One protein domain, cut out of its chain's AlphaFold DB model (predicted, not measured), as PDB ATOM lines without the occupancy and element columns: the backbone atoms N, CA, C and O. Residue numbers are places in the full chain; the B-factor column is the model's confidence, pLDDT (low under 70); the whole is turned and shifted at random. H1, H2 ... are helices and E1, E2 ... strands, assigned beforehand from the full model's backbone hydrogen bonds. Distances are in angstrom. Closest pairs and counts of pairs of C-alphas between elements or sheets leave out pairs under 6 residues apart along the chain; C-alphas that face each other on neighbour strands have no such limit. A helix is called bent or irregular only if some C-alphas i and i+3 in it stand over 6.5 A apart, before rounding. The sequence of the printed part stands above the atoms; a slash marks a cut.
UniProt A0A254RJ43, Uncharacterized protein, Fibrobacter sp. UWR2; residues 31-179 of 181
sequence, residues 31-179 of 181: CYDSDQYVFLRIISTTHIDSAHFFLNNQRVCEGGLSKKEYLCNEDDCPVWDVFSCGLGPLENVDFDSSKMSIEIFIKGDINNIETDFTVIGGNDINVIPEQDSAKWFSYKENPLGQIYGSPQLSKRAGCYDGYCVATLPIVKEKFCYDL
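AT A GLANCE: This is residues 31 to 179 of the 181 residues of an uncharacterized protein of Fibrobacter sp. UWR2 (UniProt A0A254RJ43). Two strongly twisted sheets lie face to face as a sandwich, six strands on one side and four on the other, with their strands crossed at 42 degrees. The short helix H1 is on the six-stranded sheet, and the first and last strands, E1 and E12, pair with each other at one far end. The printed part has 149 residues, with twelve named strands and one named helix, H1, which comes between E9 and E10; the class is mostly strand. The six-stranded sheet is mixed, in the order E5, E6, E2, E9, E11, E10, and the four-stranded one is antiparallel, in the order E4, E3, E7, E8. The whole is compact, with a radius of gyration of the C-alphas of 14.8 A and spans of 42 by 32 by 28 A.

HOW THE PARTS SIT: Start at E1, residues 31 to 33, whose antiparallel neighbour is E12, residues 174 to 178: N 32 and O 175 are 2.9 A apart, within hydrogen-bond range. Next read the larger sheet from edge to edge: E5, residues 67 to 70; E6, 79 to 87; E2, 38 to 44; E9, 123 to 129; E11, 163 to 169; and E10, 155 to 160. Within hydrogen-bond range you will find N 69 and O 80 at 3.0 A for E5 and E6, N 40 and O 85 at 2.8 A for E6 and E2, N 124 and O 168 at 2.8 A for E9 and E11, and N 155 and O 167 at 2.8 A for E11 and E10. E2 and E9 are parallel, at 19 degrees, with N 41 and O 125 at 2.8 A; the other neighbours here are antiparallel. The smaller sheet runs E4, residues 58 to 64; E3, 50 to 55; E7, 99 to 106; and E8, 109 to 118. There look for N 53 and O 61 at 3.0 A, N 52 and O 103 at 2.9 A, and N 102 and O 113 at 2.9 A. The hairpins are E3 and E4, E5 and E6, E7 and E8, and E10 and E11. Across the sandwich, the closest C-alphas of E4 and E6 are those of Cys 61 and Cys 85, 6.2 A apart, and those of E8 and E10 are Thr 115 and Tyr 160, 6.4 A apart. E4 runs on into E5 across a break of 2 residues, at 63 degrees. H1, residues 130 to 136, is on the larger sheet at a height of 7.2 A, over E9 and slantwise to it at 36 degrees on the local plane; it is only just not over E2, on which 2 of its 7 C-alphas fall. H1 is irregular, with C-alphas 131 and 134 7.0 A apart; 1 of its 3 O i to N i+4 pairs is within hydrogen-bond range, beside 3 of 4 O i to N i+3 pairs. E9, H1 and E10 form a split strand-helix-strand unit, two strands running the same way with E11 between them, and its crossover is right-handed.

IN THESE COORDINATES: Find C-alpha 31 at (-15.067, 63.004, -15.806), where E1 begins. E2 starts at C-alpha 38, (-21.954, 49.671, -19.536), and covers 19.5 A. Farther on, E6 covers 25.6 A, E7 23.2 A, E8 26.1 A, E9 19.1 A and E11 19.8 A, while H1 covers 9.9 A. E12 ends at C-alpha 178, (-11.867, 66.675, -23.270).

THE WHOLE: The two C-alphas farthest apart are those of Asp 76 and Leu 179, at 43.8 A. The printed part has no cut. The long links are E6 to E7, with 11 residues, and H1 to E10, with 18. The mean pLDDT of the printed part is 87.3; residues 65 to 76 and 145 to 148 are under 70.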
ATOM      1  N   CYS A  31     -15.245  64.384 -16.237       91.81
ATOM      2  CA  CYS A  31     -15.067  63.004 -15.806       91.81
ATOM      3  C   CYS A  31     -16.378  62.421 -15.287       91.81
ATOM      4  O   CYS A  31     -17.115  63.092 -14.566       91.81
ATOM      5  N   TYR A  32     -16.610  61.156 -15.609       92.25
ATOM      6  CA  TYR A  32     -17.743  60.363 -15.156       92.25
ATOM      7  C   TYR A  32     -17.239  59.097 -14.471       92.25
ATOM      8  O   TYR A  32     -16.193  58.557 -14.850       92.25
ATOM      9  N   ASP A  33     -17.969  58.640 -13.461       93.88
ATOM     10  CA  ASP A  33     -17.659  57.394 -12.769       93.88
ATOM     11  C   ASP A  33     -18.017  56.198 -13.664       93.88
ATOM     12  O   ASP A  33     -18.934  56.257 -14.481       93.88
ATOM     13  N   SER A  34     -17.232  55.129 -13.569       91.75
ATOM     14  CA  SER A  34     -17.381  53.932 -14.412       91.75
ATOM     15  C   SER A  34     -18.669  53.153 -14.173       91.75
ATOM     16  O   SER A  34     -19.119  52.453 -15.075       91.75
ATOM     17  N   ASP A  35     -19.282  53.306 -13.000       93.12
ATOM     18  CA  ASP A  35     -20.615  52.784 -12.701       93.12
ATOM     19  C   ASP A  35     -21.703  53.420 -13.576       93.12
ATOM     20  O   ASP A  35     -22.744  52.814 -13.783       93.12
ATOM     21  N   GLN A  36     -21.434  54.577 -14.181       93.25
ATOM     22  CA  GLN A  36     -22.321  55.217 -15.152       93.25
ATOM     23  C   GLN A  36     -22.115  54.708 -16.586       93.25
ATOM     24  O   GLN A  36     -22.668  55.287 -17.521       93.25
ATOM     25  N   TYR A  37     -21.315  53.658 -16.779       93.06
ATOM     26  CA  TYR A  37     -21.081  53.042 -18.081       93.06
ATOM     27  C   TYR A  37     -21.456  51.572 -18.076       93.06
ATOM     28  O   TYR A  37     -21.282  50.860 -17.088       93.06
ATOM     29  N   VAL A  38     -21.864  51.093 -19.241       93.81
ATOM     30  CA  VAL A  38     -21.954  49.671 -19.536       93.81
ATOM     31  C   VAL A  38     -21.335  49.405 -20.898       93.81
ATOM     32  O   VAL A  38     -21.547  50.149 -21.856       93.81
ATOM     33  N   PHE A  39     -20.557  48.332 -20.991       92.38
ATOM     34  CA  PHE A  39     -20.074  47.832 -22.272       92.38
ATOM     35  C   PHE A  39     -20.853  46.574 -22.628       92.38
ATOM     36  O   PHE A  39     -20.981  45.667 -21.815       92.38
ATOM     37  N   LEU A  40     -21.408  46.536 -23.832       93.44
ATOM     38  CA  LEU A  40     -22.138  45.401 -24.378       93.44
ATOM     39  C   LEU A  40     -21.289  44.779 -25.478       93.44
ATOM     40  O   LEU A  40     -20.856  45.481 -26.399       93.44
ATOM     41  N   ARG A  41     -21.042  43.470 -25.397       92.69
ATOM     42  CA  ARG A  41     -20.255  42.751 -26.398       92.69
ATOM     43  C   ARG A  41     -20.877  41.456 -26.838       92.69
ATOM     44  O   ARG A  41     -21.485  40.740 -26.047       92.69
ATOM     45  N   ILE A  42     -20.587  41.120 -28.087       93.38
ATOM     46  CA  ILE A  42     -20.676  39.755 -28.585       93.38
ATOM     47  C   ILE A  42     -19.278  39.314 -28.972       93.38
ATOM     48  O   ILE A  42     -18.581  40.039 -29.685       93.38
ATOM     49  N   ILE A  43     -18.872  38.151 -28.475       92.06
ATOM     50  CA  ILE A  43     -17.542  37.598 -28.711       92.06
ATOM     51  C   ILE A  43     -17.714  36.160 -29.180       92.06
ATOM     52  O   ILE A  43     -18.300  35.348 -28.470       92.06
ATOM     53  N   SER A  44     -17.216  35.852 -30.372       92.19
ATOM     54  CA  SER A  44     -17.416  34.553 -31.015       92.19
ATOM     55  C   SER A  44     -16.167  34.126 -31.778       92.19
ATOM     56  O   SER A  44     -15.493  34.961 -32.373       92.19
ATOM     57  N   THR A  45     -15.861  32.829 -31.801       90.94
ATOM     58  CA  THR A  45     -14.834  32.277 -32.711       90.94
ATOM     59  C   THR A  45     -15.390  32.017 -34.114       90.94
ATOM     60  O   THR A  45     -14.653  31.760 -35.067       90.94
ATOM     61  N   THR A  46     -16.714  32.103 -34.252       89.06
ATOM     62  CA  THR A  46     -17.434  32.020 -35.522       89.06
ATOM     63  C   THR A  46     -17.817  33.401 -36.034       89.06
ATOM     64  O   THR A  46     -18.044  34.324 -35.253       89.06
ATOM     65  N   HIS A  47     -17.888  33.536 -37.358       89.62
ATOM     66  CA  HIS A  47     -18.155  34.822 -37.987       89.62
ATOM     67  C   HIS A  47     -19.535  35.381 -37.626       89.62
ATOM     68  O   HIS A  47     -20.526  34.661 -37.743       89.62
ATOM     69  N   ILE A  48     -19.588  36.660 -37.254       89.50
ATOM     70  CA  ILE A  48     -20.824  37.425 -37.036       89.50
ATOM     71  C   ILE A  48     -20.825  38.583 -38.032       89.50
ATOM     72  O   ILE A  48     -19.837  39.293 -38.100       89.50
ATOM     73  N   ASP A  49     -21.894  38.821 -38.785       90.94
ATOM     74  CA  ASP A  49     -21.929  39.946 -39.734       90.94
ATOM     75  C   ASP A  49     -22.158  41.276 -38.999       90.94
ATOM     76  O   ASP A  49     -21.446  42.268 -39.193       90.94
ATOM     77  N   SER A  50     -23.166  41.283 -38.126       92.50
ATOM     78  CA  SER A  50     -23.591  42.437 -37.338       92.50
ATOM     79  C   SER A  50     -24.381  41.998 -36.112       92.50
ATOM     80  O   SER A  50     -24.812  40.846 -36.002       92.50
ATOM     81  N   ALA A  51     -24.605  42.939 -35.200       93.94
ATOM     82  CA  ALA A  51     -25.469  42.726 -34.055       93.94
ATOM     83  C   ALA A  51     -26.240  43.990 -33.680       93.94
ATOM     84  O   ALA A  51     -25.748  45.109 -33.857       93.94
ATOM     85  N   HIS A  52     -27.427  43.797 -33.112       95.69
ATOM     86  CA  HIS A  52     -28.182  44.852 -32.451       95.69
ATOM     87  C   HIS A  52     -28.424  44.481 -30.994       95.69
ATOM     88  O   HIS A  52     -28.832  43.360 -30.693       95.69
ATOM     89  N   PHE A  53     -28.217  45.443 -30.097       95.50
ATOM     90  CA  PHE A  53     -28.608  45.310 -28.697       95.50
ATOM     91  C   PHE A  53     -29.847  46.137 -28.420       95.50
ATOM     92  O   PHE A  53     -29.955  47.291 -28.855       95.50
ATOM     93  N   PHE A  54     -30.735  45.555 -27.626       95.31
ATOM     94  CA  PHE A  54     -31.947  46.189 -27.154       95.31
ATOM     95  C   PHE A  54     -31.991  46.159 -25.632       95.31
ATOM     96  O   PHE A  54     -31.698  45.139 -25.009       95.31
ATOM     97  N   LEU A  55     -32.393  47.283 -25.047       94.44
ATOM     98  CA  LEU A  55     -32.698  47.429 -23.630       94.44
ATOM     99  C   LEU A  55     -34.163  47.839 -23.507       94.44
ATOM    100  O   LEU A  55     -34.563  48.860 -24.057       94.44
ATOM    101  N   ASN A  56     -34.989  47.025 -22.846       92.12
ATOM    102  CA  ASN A  56     -36.443  47.236 -22.754       92.12
ATOM    103  C   ASN A  56     -37.114  47.495 -24.123       92.12
ATOM    104  O   ASN A  56     -37.973  48.367 -24.252       92.12
ATOM    105  N   ASN A  57     -36.722  46.735 -25.151       91.12
ATOM    106  CA  ASN A  57     -37.154  46.882 -26.552       91.12
ATOM    107  C   ASN A  57     -36.688  48.168 -27.264       91.12
ATOM    108  O   ASN A  57     -37.007  48.363 -28.438       91.12
ATOM    109  N   GLN A  58     -35.927  49.042 -26.607       93.38
ATOM    110  CA  GLN A  58     -35.257  50.157 -27.264       93.38
ATOM    111  C   GLN A  58     -33.922  49.672 -27.819       93.38
ATOM    112  O   GLN A  58     -33.086  49.171 -27.072       93.38
ATOM    113  N   ARG A  59     -33.692  49.856 -29.122       94.31
ATOM    114  CA  ARG A  59     -32.373  49.611 -29.712       94.31
ATOM    115  C   ARG A  59     -31.383  50.642 -29.178       94.31
ATOM    116  O   ARG A  59     -31.623  51.841 -29.301       94.31
ATOM    117  N   VAL A  60     -30.284  50.167 -28.607       93.56
ATOM    118  CA  VAL A  60     -29.244  51.013 -27.999       93.56
ATOM    119  C   VAL A  60     -27.915  50.932 -28.735       93.56
ATOM    120  O   VAL A  60     -27.127  51.868 -28.677       93.56
ATOM    121  N   CYS A  61     -27.679  49.838 -29.462       91.12
ATOM    122  CA  CYS A  61     -26.467  49.638 -30.240       91.12
ATOM    123  C   CYS A  61     -26.793  48.959 -31.563       91.12
ATOM    124  O   CYS A  61     -27.560  47.995 -31.594       91.12
ATOM    125  N   GLU A  62     -26.151  49.424 -32.630       90.44
ATOM    126  CA  GLU A  62     -26.142  48.771 -33.933       90.44
ATOM    127  C   GLU A  62     -24.778  48.913 -34.598       90.44
ATOM    128  O   GLU A  62     -24.090  49.923 -34.436       90.44
ATOM    129  N   GLY A  63     -24.381  47.897 -35.355       78.00
ATOM    130  CA  GLY A  63     -23.210  47.980 -36.214       78.00
ATOM    131  C   GLY A  63     -22.752  46.622 -36.727       78.00
ATOM    132  O   GLY A  63     -23.158  45.569 -36.233       78.00
ATOM    133  N   GLY A  64     -21.890  46.665 -37.740       70.56
ATOM    134  CA  GLY A  64     -21.140  45.498 -38.197       70.56
ATOM    135  C   GLY A  64     -19.988  45.155 -37.254       70.56
ATOM    136  O   GLY A  64     -19.755  45.853 -36.265       70.56
ATOM    137  N   LEU A  65     -19.247  44.093 -37.578       64.50
ATOM    138  CA  LEU A  65     -18.038  43.701 -36.845       64.50
ATOM    139  C   LEU A  65     -17.134  44.884 -36.507       64.50
ATOM    140  O   LEU A  65     -16.660  45.602 -37.388       64.50
ATOM    141  N   SER A  66     -16.863  45.029 -35.210       60.59
ATOM    142  CA  SER A  66     -16.008  46.084 -34.674       60.59
ATOM    143  C   SER A  66     -14.533  45.749 -34.897       60.59
ATOM    144  O   SER A  66     -13.775  46.637 -35.289       60.59
ATOM    145  N   LYS A  67     -14.125  44.480 -34.725       68.38
ATOM    146  CA  LYS A  67     -12.761  43.992 -34.995       68.38
ATOM    147  C   LYS A  67     -12.696  42.466 -35.110       68.38
ATOM    148  O   LYS A  67     -13.469  41.751 -34.477       68.38
ATOM    149  N   LYS A  68     -11.692  41.991 -35.857       69.31
ATOM    150  CA  LYS A  68     -11.091  40.666 -35.653       69.31
ATOM    151  C   LYS A  68      -9.910  40.825 -34.718       69.31
ATOM    152  O   LYS A  68      -9.007  41.607 -35.023       69.31
ATOM    153  N   GLU A  69      -9.903  40.093 -33.617       69.25
ATOM    154  CA  GLU A  69      -8.813  40.155 -32.649       69.25
ATOM    155  C   GLU A  69      -8.131  38.789 -32.507       69.25
ATOM    156  O   GLU A  69      -8.771  37.742 -32.381       69.25
ATOM    157  N   TYR A  70      -6.797  38.811 -32.567       64.56
ATOM    158  CA  TYR A  70      -5.953  37.654 -32.279       64.56
ATOM    159  C   TYR A  70      -5.702  37.638 -30.776       64.56
ATOM    160  O   TYR A  70      -4.985  38.485 -30.249       64.56
ATOM    161  N   LEU A  71      -6.344  36.700 -30.084       63.97
ATOM    162  CA  LEU A  71      -6.482  36.736 -28.626       63.97
ATOM    163  C   LEU A  71      -5.377  35.989 -27.861       63.97
ATOM    164  O   LEU A  71      -5.429  35.911 -26.637       63.97
ATOM    165  N   CYS A  72      -4.367  35.437 -28.543       61.97
ATOM    166  CA  CYS A  72      -3.148  34.941 -27.902       61.97
ATOM    167  C   CYS A  72      -1.980  34.767 -28.896       61.97
ATOM    168  O   CYS A  72      -2.183  34.737 -30.106       61.97
ATOM    169  N   ASN A  73      -0.754  34.687 -28.361       56.69
ATOM    170  CA  ASN A  73       0.513  34.669 -29.112       56.69
ATOM    171  C   ASN A  73       0.973  33.260 -29.550       56.69
ATOM    172  O   ASN A  73       2.139  33.086 -29.900       56.69
ATOM    173  N   GLU A  74       0.105  32.251 -29.477       60.59
ATOM    174  CA  GLU A  74       0.433  30.867 -29.844       60.59
ATOM    175  C   GLU A  74      -0.180  30.506 -31.204       60.59
ATOM    176  O   GLU A  74      -1.235  31.024 -31.576       60.59
ATOM    177  N   ASP A  75       0.459  29.584 -31.928       58.00
ATOM    178  CA  ASP A  75       0.080  29.175 -33.291       58.00
ATOM    179  C   ASP A  75      -1.330  28.537 -33.400       58.00
ATOM    180  O   ASP A  75      -1.810  28.309 -34.507       58.00
ATOM    181  N   ASP A  76      -2.014  28.277 -32.275       67.25
ATOM    182  CA  ASP A  76      -3.335  27.622 -32.190       67.25
ATOM    183  C   ASP A  76      -4.416  28.504 -31.524       67.25
ATOM    184  O   ASP A  76      -5.364  28.043 -30.880       67.25
ATOM    185  N   CYS A  77      -4.251  29.822 -31.613       71.88
ATOM    186  CA  CYS A  77      -5.191  30.769 -31.031       71.88
ATOM    187  C   CYS A  77      -6.383  31.027 -31.957       71.88
ATOM    188  O   CYS A  77      -6.189  31.475 -33.090       71.88
ATOM    189  N   PRO A  78      -7.629  30.802 -31.491       78.69
ATOM    190  CA  PRO A  78      -8.792  31.128 -32.295       78.69
ATOM    191  C   PRO A  78      -8.847  32.638 -32.537       78.69
ATOM    192  O   PRO A  78      -8.555  33.442 -31.648       78.69
ATOM    193  N   VAL A  79      -9.222  33.010 -33.758       84.25
ATOM    194  CA  VAL A  79      -9.558  34.392 -34.101       84.25
ATOM    195  C   VAL A  79     -10.944  34.666 -33.550       84.25
ATOM    196  O   VAL A  79     -11.859  33.876 -33.781       84.25
ATOM    197  N   TRP A  80     -11.088  35.776 -32.836       87.50
ATOM    198  CA  TRP A  80     -12.376  36.178 -32.296       87.50
ATOM    199  C   TRP A  80     -12.944  37.340 -33.091       87.50
ATOM    200  O   TRP A  80     -12.286  38.359 -33.318       87.50
ATOM    201  N   ASP A  81     -14.194  37.165 -33.480       89.00
ATOM    202  CA  ASP A  81     -15.059  38.197 -34.002       89.00
ATOM    203  C   ASP A  81     -15.706  38.902 -32.808       89.00
ATOM    204  O   ASP A  81     -16.374  38.279 -31.974       89.00
ATOM    205  N   VAL A  82     -15.448  40.206 -32.707       89.12
ATOM    206  CA  VAL A  82     -15.897  41.026 -31.584       89.12
ATOM    207  C   VAL A  82     -16.768  42.153 -32.107       89.12
ATOM    208  O   VAL A  82     -16.348  42.985 -32.918       89.12
ATOM    209  N   PHE A  83     -17.990  42.198 -31.594       89.81
ATOM    210  CA  PHE A  83     -18.844  43.370 -31.646       89.81
ATOM    211  C   PHE A  83     -18.861  44.009 -30.260       89.81
ATOM    212  O   PHE A  83     -19.007  43.310 -29.260       89.81
ATOM    213  N   SER A  84     -18.706  45.329 -30.190       89.25
ATOM    214  CA  SER A  84     -18.620  46.056 -28.924       89.25
ATOM    215  C   SER A  84     -19.327  47.397 -29.019       89.25
ATOM    216  O   SER A  84     -19.080  48.150 -29.961       89.25
ATOM    217  N   CYS A  85     -20.111  47.726 -28.003       89.19
ATOM    218  CA  CYS A  85     -20.778  49.007 -27.851       89.19
ATOM    219  C   CYS A  85     -20.611  49.498 -26.411       89.19
ATOM    220  O   CYS A  85     -20.754  48.716 -25.475       89.19
ATOM    221  N   GLY A  86     -20.276  50.773 -26.233       90.69
ATOM    222  CA  GLY A  86     -20.258  51.417 -24.923       90.69
ATOM    223  C   GLY A  86     -21.458  52.340 -24.799       90.69
ATOM    224  O   GLY A  86     -21.699  53.136 -25.701       90.69
ATOM    225  N   LEU A  87     -22.186  52.230 -23.696       92.25
ATOM    226  CA  LEU A  87     -23.239  53.161 -23.313       92.25
ATOM    227  C   LEU A  87     -22.783  53.890 -22.056       92.25
ATOM    228  O   LEU A  87     -22.201  53.278 -21.157       92.25
ATOM    229  N   GLY A  88     -23.042  55.187 -21.995       91.00
ATOM    230  CA  GLY A  88     -22.673  56.017 -20.869       91.00
ATOM    231  C   GLY A  88     -23.599  57.219 -20.690       91.00
ATOM    232  O   GLY A  88     -24.721  57.254 -21.207       91.00
ATOM    233  N   PRO A  89     -23.134  58.238 -19.952       86.31
ATOM    234  CA  PRO A  89     -23.935  59.413 -19.614       86.31
ATOM    235  C   PRO A  89     -24.272  60.324 -20.798       86.31
ATOM    236  O   PRO A  89     -25.094  61.225 -20.651       86.31
ATOM    237  N   LEU A  90     -23.603  60.167 -21.944       81.69
ATOM    238  CA  LEU A  90     -23.784  61.047 -23.102       81.69
ATOM    239  C   LEU A  90     -24.892  60.543 -24.036       81.69
ATOM    240  O   LEU A  90     -25.465  61.319 -24.797       81.69
ATOM    241  N   GLU A  91     -25.210  59.255 -23.955       80.31
ATOM    242  CA  GLU A  91     -26.124  58.549 -24.844       80.31
ATOM    243  C   GLU A  91     -27.597  58.682 -24.406       80.31
ATOM    244  O   GLU A  91     -28.490  58.292 -25.154       80.31
ATOM    245  N   ASN A  92     -27.871  59.269 -23.228       78.62
ATOM    246  CA  ASN A  92     -29.215  59.420 -22.639       78.62
ATOM    247  C   ASN A  92     -30.021  58.106 -22.597       78.62
ATOM    248  O   ASN A  92     -31.243  58.106 -22.765       78.62
ATOM    249  N   VAL A  93     -29.341  56.979 -22.383       81.75
ATOM    250  CA  VAL A  93     -29.960  55.658 -22.240       81.75
ATOM    251  C   VAL A  93     -30.021  55.298 -20.761       81.75
ATOM    252  O   VAL A  93     -28.990  55.259 -20.096       81.75
ATOM    253  N   ASP A  94     -31.218  54.989 -20.264       83.50
ATOM    254  CA  ASP A  94     -31.386  54.373 -18.946       83.50
ATOM    255  C   ASP A  94     -31.202  52.855 -19.072       83.50
ATOM    256  O   ASP A  94     -32.081  52.119 -19.535       83.50
ATOM    257  N   PHE A  95     -30.000  52.386 -18.752       82.44
ATOM    258  CA  PHE A  95     -29.660  50.968 -18.820       82.44
ATOM    259  C   PHE A  95     -29.807  50.256 -17.474       82.44
ATOM    260  O   PHE A  95     -29.816  49.023 -17.453       82.44
ATOM    261  N   ASP A  96     -29.941  50.985 -16.365       78.06
ATOM    262  CA  ASP A  96     -30.027  50.361 -15.052       78.06
ATOM    263  C   ASP A  96     -31.376  49.668 -14.887       78.06
ATOM    264  O   ASP A  96     -32.449  50.241 -15.050       78.06
ATOM    265  N   SER A  97     -31.321  48.390 -14.525       80.31
ATOM    266  CA  SER A  97     -32.504  47.535 -14.411       80.31
ATOM    267  C   SER A  97     -33.219  47.227 -15.737       80.31
ATOM    268  O   SER A  97     -34.344  46.719 -15.731       80.31
ATOM    269  N   SER A  98     -32.571  47.479 -16.877       86.31
ATOM    270  CA  SER A  98     -33.142  47.190 -18.193       86.31
ATOM    271  C   SER A  98     -32.948  45.730 -18.599       86.31
ATOM    272  O   SER A  98     -31.865  45.162 -18.441       86.31
ATOM    273  N   LYS A  99     -34.001  45.117 -19.155       93.25
ATOM    274  CA  LYS A  99     -33.920  43.774 -19.744       93.25
ATOM    275  C   LYS A  99     -33.197  43.831 -21.076       93.25
ATOM    276  O   LYS A  99     -33.520  44.686 -21.902       93.25
ATOM    277  N   MET A 100     -32.269  42.905 -21.284       95.31
ATOM    278  CA  MET A 100     -31.482  42.828 -22.510       95.31
ATOM    279  C   MET A 100     -32.059  41.805 -23.492       95.31
ATOM    280  O   MET A 100     -32.345  40.666 -23.116       95.31
ATOM    281  N   SER A 101     -32.134  42.184 -24.764       96.50
ATOM    282  CA  SER A 101     -32.263  41.243 -25.877       96.50
ATOM    283  C   SER A 101     -31.303  41.608 -27.007       96.50
ATOM    284  O   SER A 101     -30.805  42.738 -27.086       96.50
ATOM    285  N   ILE A 102     -30.961  40.619 -27.831       95.94
ATOM    286  CA  ILE A 102     -29.937  40.743 -28.870       95.94
ATOM    287  C   ILE A 102     -30.449  40.149 -30.183       95.94
ATOM    288  O   ILE A 102     -30.977  39.040 -30.202       95.94
ATOM    289  N   GLU A 103     -30.217  40.854 -31.288       96.25
ATOM    290  CA  GLU A 103     -30.296  40.298 -32.642       96.25
ATOM    291  C   GLU A 103     -28.876  40.061 -33.164       96.25
ATOM    292  O   GLU A 103     -28.082  41.002 -33.238       96.25
ATOM    293  N   ILE A 104     -28.553  38.826 -33.546       94.25
ATOM    294  CA  ILE A 104     -27.261  38.464 -34.146       94.25
ATOM    295  C   ILE A 104     -27.484  38.036 -35.591       94.25
ATOM    296  O   ILE A 104     -28.285  37.142 -35.860       94.25
ATOM    297  N   PHE A 105     -26.739  38.646 -36.509       93.25
ATOM    298  CA  PHE A 105     -26.840  38.392 -37.942       93.25
ATOM    299  C   PHE A 105     -25.650  37.546 -38.396       93.25
ATOM    300  O   PHE A 105     -24.500  37.935 -38.181       93.25
ATOM    301  N   ILE A 106     -25.914  36.382 -38.998       90.19
ATOM    302  CA  ILE A 106     -24.881  35.450 -39.475       90.19
ATOM    303  C   ILE A 106     -25.287  34.896 -40.840       90.19
ATOM    304  O   ILE A 106     -26.247  34.141 -40.950       90.19
ATOM    305  N   LYS A 107     -24.527  35.218 -41.890       88.25
ATOM    306  CA  LYS A 107     -24.732  34.750 -43.273       88.25
ATOM    307  C   LYS A 107     -26.162  34.962 -43.792       88.25
ATOM    308  O   LYS A 107     -26.642  34.188 -44.616       88.25
ATOM    309  N   GLY A 108     -26.817  36.029 -43.336       85.38
ATOM    310  CA  GLY A 108     -28.202  36.359 -43.685       85.38
ATOM    311  C   GLY A 108     -29.276  35.753 -42.773       85.38
ATOM    312  O   GLY A 108     -30.436  36.139 -42.913       85.38
ATOM    313  N   ASP A 109     -28.911  34.882 -41.829       91.44
ATOM    314  CA  ASP A 109     -29.808  34.408 -40.772       91.44
ATOM    315  C   ASP A 109     -29.813  35.380 -39.584       91.44
ATOM    316  O   ASP A 109     -28.809  36.041 -39.300       91.44
ATOM    317  N   ILE A 110     -30.947  35.454 -38.877       93.44
ATOM    318  CA  ILE A 110     -31.132  36.288 -37.683       93.44
ATOM    319  C   ILE A 110     -31.418  35.384 -36.489       93.44
ATOM    320  O   ILE A 110     -32.437  34.692 -36.457       93.44
ATOM    321  N   ASN A 111     -30.546  35.444 -35.487       92.94
ATOM    322  CA  ASN A 111     -30.743  34.799 -34.197       92.94
ATOM    323  C   ASN A 111     -31.198  35.850 -33.185       92.94
ATOM    324  O   ASN A 111     -30.452  36.778 -32.875       92.94
ATOM    325  N   ASN A 112     -32.420  35.695 -32.680       94.88
ATOM    326  CA  ASN A 112     -32.963  36.538 -31.620       94.88
ATOM    327  C   ASN A 112     -32.707  35.863 -30.279       94.88
ATOM    328  O   ASN A 112     -33.061  34.697 -30.114       94.88
ATOM    329  N   ILE A 113     -32.106  36.592 -29.346       95.00
ATOM    330  CA  ILE A 113     -31.801  36.111 -28.003       95.00
ATOM    331  C   ILE A 113     -32.555  36.994 -27.021       95.00
ATOM    332  O   ILE A 113     -32.237  38.173 -26.854       95.00
ATOM    333  N   GLU A 114     -33.537  36.403 -26.354       94.75
ATOM    334  CA  GLU A 114     -34.264  37.040 -25.262       94.75
ATOM    335  C   GLU A 114     -33.656  36.592 -23.935       94.75
ATOM    336  O   GLU A 114     -33.536  35.396 -23.663       94.75
ATOM    337  N   THR A 115     -33.268  37.547 -23.091       94.00
ATOM    338  CA  THR A 115     -32.662  37.238 -21.792       94.00
ATOM    339  C   THR A 115     -33.546  37.742 -20.655       94.00
ATOM    340  O   THR A 115     -34.228  38.761 -20.765       94.00
ATOM    341  N   ASP A 116     -33.517  37.049 -19.517       92.31
ATOM    342  CA  ASP A 116     -33.995  37.611 -18.247       92.31
ATOM    343  C   ASP A 116     -32.897  38.423 -17.532       92.31
ATOM    344  O   ASP A 116     -33.107  38.928 -16.424       92.31
ATOM    345  N   PHE A 117     -31.737  38.587 -18.181       92.94
ATOM    346  CA  PHE A 117     -30.622  39.343 -17.650       92.94
ATOM    347  C   PHE A 117     -30.970  40.824 -17.558       92.94
ATOM    348  O   PHE A 117     -31.493  41.448 -18.483       92.94
ATOM    349  N   THR A 118     -30.640  41.378 -16.400       93.31
ATOM    350  CA  THR A 118     -30.866  42.772 -16.065       93.31
ATOM    351  C   THR A 118     -29.536  43.507 -16.114       93.31
ATOM    352  O   THR A 118     -28.603  43.149 -15.390       93.31
ATOM    353  N   VAL A 119     -29.452  44.516 -16.975       92.62
ATOM    354  CA  VAL A 119     -28.251  45.331 -17.146       92.62
ATOM    355  C   VAL A 119     -28.041  46.231 -15.931       92.62
ATOM    356  O   VAL A 119     -28.990  46.758 -15.350       92.62
ATOM    357  N   ILE A 120     -26.778  46.348 -15.521       91.69
ATOM    358  CA  ILE A 120     -26.338  47.161 -14.389       91.69
ATOM    359  C   ILE A 120     -25.051  47.868 -14.803       91.69
ATOM    360  O   ILE A 120     -24.118  47.213 -15.293       91.69
ATOM    361  N   GLY A 121     -24.993  49.175 -14.564       92.81
ATOM    362  CA  GLY A 121     -23.797  49.981 -14.757       92.81
ATOM    363  C   GLY A 121     -22.552  49.452 -14.032       92.81
ATOM    364  O   GLY A 121     -22.621  48.649 -13.097       92.81
ATOM    365  N   GLY A 122     -21.376  49.853 -14.509       91.94
ATOM    366  CA  GLY A 122     -20.081  49.404 -13.989       91.94
ATOM    367  C   GLY A 122     -19.624  48.045 -14.518       91.94
ATOM    368  O   GLY A 122     -18.639  47.498 -14.021       91.94
ATOM    369  N   ASN A 123     -20.318  47.486 -15.514       92.44
ATOM    370  CA  ASN A 123     -20.028  46.159 -16.048       92.44
ATOM    371  C   ASN A 123     -19.757  46.174 -17.555       92.44
ATOM    372  O   ASN A 123     -20.377  46.892 -18.335       92.44
ATOM    373  N   ASP A 124     -18.850  45.294 -17.953       91.69
ATOM    374  CA  ASP A 124     -18.718  44.770 -19.302       91.69
ATOM    375  C   ASP A 124     -19.523  43.467 -19.389       91.69
ATOM    376  O   ASP A 124     -19.303  42.526 -18.619       91.69
ATOM    377  N   ILE A 125     -20.505  43.439 -20.280       94.44
ATOM    378  CA  ILE A 125     -21.439  42.339 -20.484       94.44
ATOM    379  C   ILE A 125     -21.054  41.643 -21.780       94.44
ATOM    380  O   ILE A 125     -21.211  42.184 -22.873       94.44
ATOM    381  N   ASN A 126     -20.583  40.413 -21.638       94.38
ATOM    382  CA  ASN A 126     -20.165  39.567 -22.738       94.38
ATOM    383  C   ASN A 126     -21.253  38.542 -23.051       94.38
ATOM    384  O   ASN A 126     -21.628  37.745 -22.188       94.38
ATOM    385  N   VAL A 127     -21.721  38.551 -24.294       95.38
ATOM    386  CA  VAL A 127     -22.574  37.525 -24.896       95.38
ATOM    387  C   VAL A 127     -21.680  36.628 -25.747       95.38
ATOM    388  O   VAL A 127     -21.027  37.091 -26.681       95.38
ATOM    389  N   ILE A 128     -21.593  35.349 -25.396       95.50
ATOM    390  CA  ILE A 128     -20.611  34.420 -25.971       95.50
ATOM    391  C   ILE A 128     -21.342  33.155 -26.414       95.50
ATOM    392  O   ILE A 128     -22.073  32.605 -25.591       95.50
ATOM    393  N   PRO A 129     -21.155  32.640 -27.642       95.69
ATOM    394  CA  PRO A 129     -21.688  31.335 -28.015       95.69
ATOM    395  C   PRO A 129     -21.301  30.270 -26.985       95.69
ATOM    396  O   PRO A 129     -20.161  30.213 -26.520       95.69
ATOM    397  N   GLU A 130     -22.231  29.396 -26.618       96.12
ATOM    398  CA  GLU A 130     -22.014  28.398 -25.568       96.12
ATOM    399  C   GLU A 130     -20.813  27.492 -25.883       96.12
ATOM    400  O   GLU A 130     -20.000  27.210 -24.998       96.12
ATOM    401  N   GLN A 131     -20.634  27.145 -27.163       95.38
ATOM    402  CA  GLN A 131     -19.487  26.383 -27.670       95.38
ATOM    403  C   GLN A 131     -18.128  27.075 -27.445       95.38
ATOM    404  O   GLN A 131     -17.118  26.400 -27.251       95.38
ATOM    405  N   ASP A 132     -18.106  28.409 -27.414       94.25
ATOM    406  CA  ASP A 132     -16.896  29.223 -27.246       94.25
ATOM    407  C   ASP A 132     -16.629  29.566 -25.774       94.25
ATOM    408  O   ASP A 132     -15.505  29.896 -25.376       94.25
ATOM    409  N   SER A 133     -17.662  29.454 -24.937       93.88
ATOM    410  CA  SER A 133     -17.660  29.915 -23.551       93.88
ATOM    411  C   SER A 133     -16.545  29.277 -22.712       93.88
ATOM    412  O   SER A 133     -15.847  29.971 -21.972       93.88
ATOM    413  N   ALA A 134     -16.302  27.971 -22.862       93.19
ATOM    414  CA  ALA A 134     -15.259  27.268 -22.118       93.19
ATOM    415  C   ALA A 134     -13.858  27.832 -22.411       93.19
ATOM    416  O   ALA A 134     -13.064  28.011 -21.483       93.19
ATOM    417  N   LYS A 135     -13.570  28.157 -23.679       90.88
ATOM    418  CA  LYS A 135     -12.301  28.779 -24.075       90.88
ATOM    419  C   LYS A 135     -12.220  30.205 -23.540       90.88
ATOM    420  O   LYS A 135     -11.212  30.538 -22.921       90.88
ATOM    421  N   TRP A 136     -13.277  31.007 -23.691       90.69
ATOM    422  CA  TRP A 136     -13.314  32.379 -23.169       90.69
ATOM    423  C   TRP A 136     -13.000  32.439 -21.666       90.69
ATOM    424  O   TRP A 136     -12.085  33.138 -21.238       90.69
ATOM    425  N   PHE A 137     -13.675  31.625 -20.854       91.44
ATOM    426  CA  PHE A 137     -13.472  31.624 -19.401       91.44
ATOM    427  C   PHE A 137     -12.141  30.996 -18.950       91.44
ATOM    428  O   PHE A 137     -11.820  31.038 -17.762       91.44
ATOM    429  N   SER A 138     -11.363  30.407 -19.865       90.50
ATOM    430  CA  SER A 138     -10.035  29.860 -19.558       90.50
ATOM    431  C   SER A 138      -8.926  30.920 -19.552       90.50
ATOM    432  O   SER A 138      -7.849  30.676 -19.002       90.50
ATOM    433  N   TYR A 139      -9.175  32.097 -20.138       87.06
ATOM    434  CA  TYR A 139      -8.176  33.155 -20.249       87.06
ATOM    435  C   TYR A 139      -7.932  33.851 -18.905       87.06
ATOM    436  O   TYR A 139      -8.832  34.454 -18.318       87.06
ATOM    437  N   LYS A 140      -6.678  33.791 -18.436       85.94
ATOM    438  CA  LYS A 140      -6.218  34.471 -17.213       85.94
ATOM    439  C   LYS A 140      -6.017  35.966 -17.413       85.94
ATOM    440  O   LYS A 140      -6.324  36.738 -16.513       85.94
ATOM    441  N   GLU A 141      -5.518  36.367 -18.571       82.19
ATOM    442  CA  GLU A 141      -5.414  37.769 -18.973       82.19
ATOM    443  C   GLU A 141      -6.535  38.082 -19.955       82.19
ATOM    444  O   GLU A 141      -6.965  37.185 -20.677       82.19
ATOM    445  N   ASN A 142      -7.036  39.321 -19.972       80.19
ATOM    446  CA  ASN A 142      -8.057  39.683 -20.943       80.19
ATOM    447  C   ASN A 142      -7.423  39.859 -22.320       80.19
ATOM    448  O   ASN A 142      -6.638  40.793 -22.512       80.19
ATOM    449  N   PRO A 143      -7.764  38.999 -23.283       75.44
ATOM    450  CA  PRO A 143      -7.154  39.087 -24.591       75.44
ATOM    451  C   PRO A 143      -7.656  40.291 -25.412       75.44
ATOM    452  O   PRO A 143      -6.982  40.684 -26.357       75.44
ATOM    453  N   LEU A 144      -8.781  40.912 -25.027       74.94
ATOM    454  CA  LEU A 144      -9.348  42.126 -25.642       74.94
ATOM    455  C   LEU A 144      -8.736  43.434 -25.096       74.94
ATOM    456  O   LEU A 144      -9.212  44.531 -25.399       74.94
ATOM    457  N   GLY A 145      -7.707  43.345 -24.245       69.00
ATOM    458  CA  GLY A 145      -6.945  44.491 -23.743       69.00
ATOM    459  C   GLY A 145      -7.137  44.828 -22.258       69.00
ATOM    460  O   GLY A 145      -7.990  44.293 -21.556       69.00
ATOM    461  N   GLN A 146      -6.299  45.752 -21.774       57.66
ATOM    462  CA  GLN A 146      -6.027  45.980 -20.343       57.66
ATOM    463  C   GLN A 146      -7.100  46.754 -19.561       57.66
ATOM    464  O   GLN A 146      -7.033  46.811 -18.336       57.66
ATOM    465  N   ILE A 147      -8.073  47.376 -20.231       63.19
ATOM    466  CA  ILE A 147      -9.141  48.130 -19.543       63.19
ATOM    467  C   ILE A 147     -10.242  47.223 -18.978       63.19
ATOM    468  O   ILE A 147     -11.180  47.710 -18.350       63.19
ATOM    469  N   TYR A 148     -10.114  45.914 -19.188       68.12
ATOM    470  CA  TYR A 148     -11.077  44.903 -18.787       68.12
ATOM    471  C   TYR A 148     -10.426  43.915 -17.820       68.12
ATOM    472  O   TYR A 148      -9.252  43.565 -17.951       68.12
ATOM    473  N   GLY A 149     -11.204  43.444 -16.845       72.94
ATOM    474  CA  GLY A 149     -10.781  42.359 -15.968       72.94
ATOM    475  C   GLY A 149     -10.543  41.043 -16.722       72.94
ATOM    476  O   GLY A 149     -10.874  40.885 -17.893       72.94
ATOM    477  N   SER A 150      -9.973  40.058 -16.041       85.25
ATOM    478  CA  SER A 150      -9.766  38.723 -16.608       85.25
ATOM    479  C   SER A 150     -11.097  38.029 -16.956       85.25
ATOM    480  O   SER A 150     -11.974  37.983 -16.088       85.25
ATOM    481  N   PRO A 151     -11.254  37.421 -18.150       88.31
ATOM    482  CA  PRO A 151     -12.411  36.592 -18.494       88.31
ATOM    483  C   PRO A 151     -12.681  35.471 -17.488       88.31
ATOM    484  O   PRO A 151     -13.832  35.153 -17.199       88.31
ATOM    485  N   GLN A 152     -11.632  34.898 -16.892       89.25
ATOM    486  CA  GLN A 152     -11.770  33.883 -15.846       89.25
ATOM    487  C   GLN A 152     -12.499  34.409 -14.595       89.25
ATOM    488  O   GLN A 152     -13.099  33.628 -13.856       89.25
ATOM    489  N   LEU A 153     -12.458  35.721 -14.347       89.25
ATOM    490  CA  LEU A 153     -13.130  36.371 -13.219       89.25
ATOM    491  C   LEU A 153     -14.565  36.800 -13.544       89.25
ATOM    492  O   LEU A 153     -15.246  37.340 -12.672       89.25
ATOM    493  N   SER A 154     -15.038  36.580 -14.775       91.62
ATOM    494  CA  SER A 154     -16.398  36.938 -15.151       91.62
ATOM    495  C   SER A 154     -17.434  36.138 -14.357       91.62
ATOM    496  O   SER A 154     -17.327  34.921 -14.179       91.62
ATOM    497  N   LYS A 155     -18.499  36.816 -13.932       94.12
ATOM    498  CA  LYS A 155     -19.661  36.178 -13.318       94.12
ATOM    499  C   LYS A 155     -20.636  35.768 -14.415       94.12
ATOM    500  O   LYS A 155     -21.179  36.611 -15.120       94.12
ATOM    501  N   ARG A 156     -20.886  34.466 -14.548       93.81
ATOM    502  CA  ARG A 156     -21.900  33.950 -15.478       93.81
ATOM    503  C   ARG A 156     -23.295  34.296 -14.963       93.81
ATOM    504  O   ARG A 156     -23.586  34.053 -13.792       93.81
ATOM    505  N   ALA A 157     -24.131  34.848 -15.832       92.88
ATOM    506  CA  ALA A 157     -25.509  35.200 -15.517       92.88
ATOM    507  C   ALA A 157     -26.507  34.121 -15.963       92.88
ATOM    508  O   ALA A 157     -27.463  33.849 -15.248       92.88
ATOM    509  N   GLY A 158     -26.241  33.465 -17.093       95.00
ATOM    510  CA  GLY A 158     -27.096  32.423 -17.661       95.00
ATOM    511  C   GLY A 158     -26.721  32.139 -19.112       95.00
ATOM    512  O   GLY A 158     -25.876  32.845 -19.669       95.00
ATOM    513  N   CYS A 159     -27.327  31.117 -19.715       96.06
ATOM    514  CA  CYS A 159     -27.229  30.865 -21.152       96.06
ATOM    515  C   CYS A 159     -28.634  30.770 -21.760       96.06
ATOM    516  O   CYS A 159     -29.529  30.179 -21.156       96.06
ATOM    517  N   TYR A 160     -28.806  31.375 -22.932       96.00
ATOM    518  CA  TYR A 160     -30.069  31.622 -23.619       96.00
ATOM    519  C   TYR A 160     -29.844  31.356 -25.105       96.00
ATOM    520  O   TYR A 160     -28.912  31.905 -25.690       96.00
ATOM    521  N   ASP A 161     -30.649  30.472 -25.692       94.75
ATOM    522  CA  ASP A 161     -30.642  30.182 -27.133       94.75
ATOM    523  C   ASP A 161     -29.244  29.901 -27.726       94.75
ATOM    524  O   ASP A 161     -28.917  30.305 -28.839       94.75
ATOM    525  N   GLY A 162     -28.396  29.195 -26.967       94.94
ATOM    526  CA  GLY A 162     -27.034  28.829 -27.375       94.94
ATOM    527  C   GLY A 162     -25.964  29.894 -27.112       94.94
ATOM    528  O   GLY A 162     -24.836  29.735 -27.578       94.94
ATOM    529  N   TYR A 163     -26.276  30.952 -26.357       96.31
ATOM    530  CA  TYR A 163     -25.338  32.007 -25.964       96.31
ATOM    531  C   TYR A 163     -25.335  32.217 -24.453       96.31
ATOM    532  O   TYR A 163     -26.379  32.331 -23.823       96.31
ATOM    533  N   CYS A 164     -24.157  32.321 -23.855       96.56
ATOM    534  CA  CYS A 164     -23.972  32.608 -22.443       96.56
ATOM    535  C   CYS A 164     -23.689  34.091 -22.207       96.56
ATOM    536  O   CYS A 164     -22.825  34.682 -22.854       96.56
ATOM    537  N   VAL A 165     -24.385  34.664 -21.227       96.25
ATOM    538  CA  VAL A 165     -24.178  36.028 -20.741       96.25
ATOM    539  C   VAL A 165     -23.262  35.982 -19.524       96.25
ATOM    540  O   VAL A 165     -23.493  35.222 -18.575       96.25
ATOM    541  N   ALA A 166     -22.221  36.808 -19.527       95.19
ATOM    542  CA  ALA A 166     -21.326  36.964 -18.392       95.19
ATOM    543  C   ALA A 166     -20.955  38.425 -18.166       95.19
ATOM    544  O   ALA A 166     -20.736  39.173 -19.114       95.19
ATOM    545  N   THR A 167     -20.851  38.813 -16.899       94.31
ATOM    546  CA  THR A 167     -20.462  40.164 -16.505       94.31
ATOM    547  C   THR A 167     -19.033  40.195 -16.005       94.31
ATOM    548  O   THR A 167     -18.537  39.250 -15.383       94.31
ATOM    549  N   LEU A 168     -18.369  41.309 -16.258       90.56
ATOM    550  CA  LEU A 168     -17.024  41.585 -15.808       90.56
ATOM    551  C   LEU A 168     -16.969  43.040 -15.329       90.56
ATOM    552  O   LEU A 168     -17.290  43.931 -16.111       90.56
ATOM    553  N   PRO A 169     -16.584  43.317 -14.074       88.94
ATOM    554  CA  PRO A 169     -16.510  44.690 -13.592       88.94
ATOM    555  C   PRO A 169     -15.516  45.527 -14.403       88.94
ATOM    556  O   PRO A 169     -14.423  45.057 -14.743       88.94
ATOM    557  N   ILE A 170     -15.876  46.779 -14.678       88.69
ATOM    558  CA  ILE A 170     -14.964  47.752 -15.280       88.69
ATOM    559  C   ILE A 170     -13.890  48.098 -14.240       88.69
ATOM    560  O   ILE A 170     -14.198  48.546 -13.139       88.69
ATOM    561  N   VAL A 171     -12.614  47.880 -14.576       85.75
ATOM    562  CA  VAL A 171     -11.497  48.111 -13.635       85.75
ATOM    563  C   VAL A 171     -11.063  49.574 -13.567       85.75
ATOM    564  O   VAL A 171     -10.416  49.990 -12.609       85.75
ATOM    565  N   LYS A 172     -11.386  50.366 -14.593       85.44
ATOM    566  CA  LYS A 172     -11.079  51.795 -14.632       85.44
ATOM    567  C   LYS A 172     -12.113  52.548 -13.809       85.44
ATOM    568  O   LYS A 172     -13.281  52.490 -14.146       85.44
ATOM    569  N   GLU A 173     -11.691  53.318 -12.811       88.31
ATOM    570  CA  GLU A 173     -12.633  54.015 -11.926       88.31
ATOM    571  C   GLU A 173     -13.450  55.103 -12.637       88.31
ATOM    572  O   GLU A 173     -14.641  55.240 -12.360       88.31
ATOM    573  N   LYS A 174     -12.832  55.867 -13.552       92.06
ATOM    574  CA  LYS A 174     -13.460  57.024 -14.216       92.06
ATOM    575  C   LYS A 174     -13.087  57.157 -15.689       92.06
ATOM    576  O   LYS A 174     -11.962  56.850 -16.093       92.06
ATOM    577  N   PHE A 175     -13.997  57.715 -16.479       89.12
ATOM    578  CA  PHE A 175     -13.765  58.115 -17.867       89.12
ATOM    579  C   PHE A 175     -13.800  59.639 -17.972       89.12
ATOM    580  O   PHE A 175     -14.803  60.261 -17.640       89.12
ATOM    581  N   CYS A 176     -12.689  60.236 -18.403       89.75
ATOM    582  CA  CYS A 176     -12.541  61.678 -18.566       89.75
ATOM    583  C   CYS A 176     -12.452  62.027 -20.048       89.75
ATOM    584  O   CYS A 176     -11.691  61.391 -20.781       89.75
ATOM    585  N   TYR A 177     -13.214  63.036 -20.452       85.62
ATOM    586  CA  TYR A 177     -13.309  63.521 -21.819       85.62
ATOM    587  C   TYR A 177     -12.894  64.977 -21.858       85.62
ATOM    588  O   TYR A 177     -13.270  65.763 -20.986       85.62
ATOM    589  N   ASP A 178     -12.135  65.306 -22.889       83.94
ATOM    590  CA  ASP A 178     -11.867  66.675 -23.270       83.94
ATOM    591  C   ASP A 178     -13.118  67.252 -23.956       83.94
ATOM    592  O   ASP A 178     -13.638  66.649 -24.897       83.94
ATOM    593  N   LEU A 179     -13.643  68.369 -23.447       76.69
ATOM    594  CA  LEU A 179     -14.786  69.077 -24.029       76.69
ATOM    595  C   LEU A 179     -14.369  70.172 -25.021       76.69
ATOM    596  O   LEU A 179     -15.238  70.796 -25.633       76.69
TER     597      LEU A 179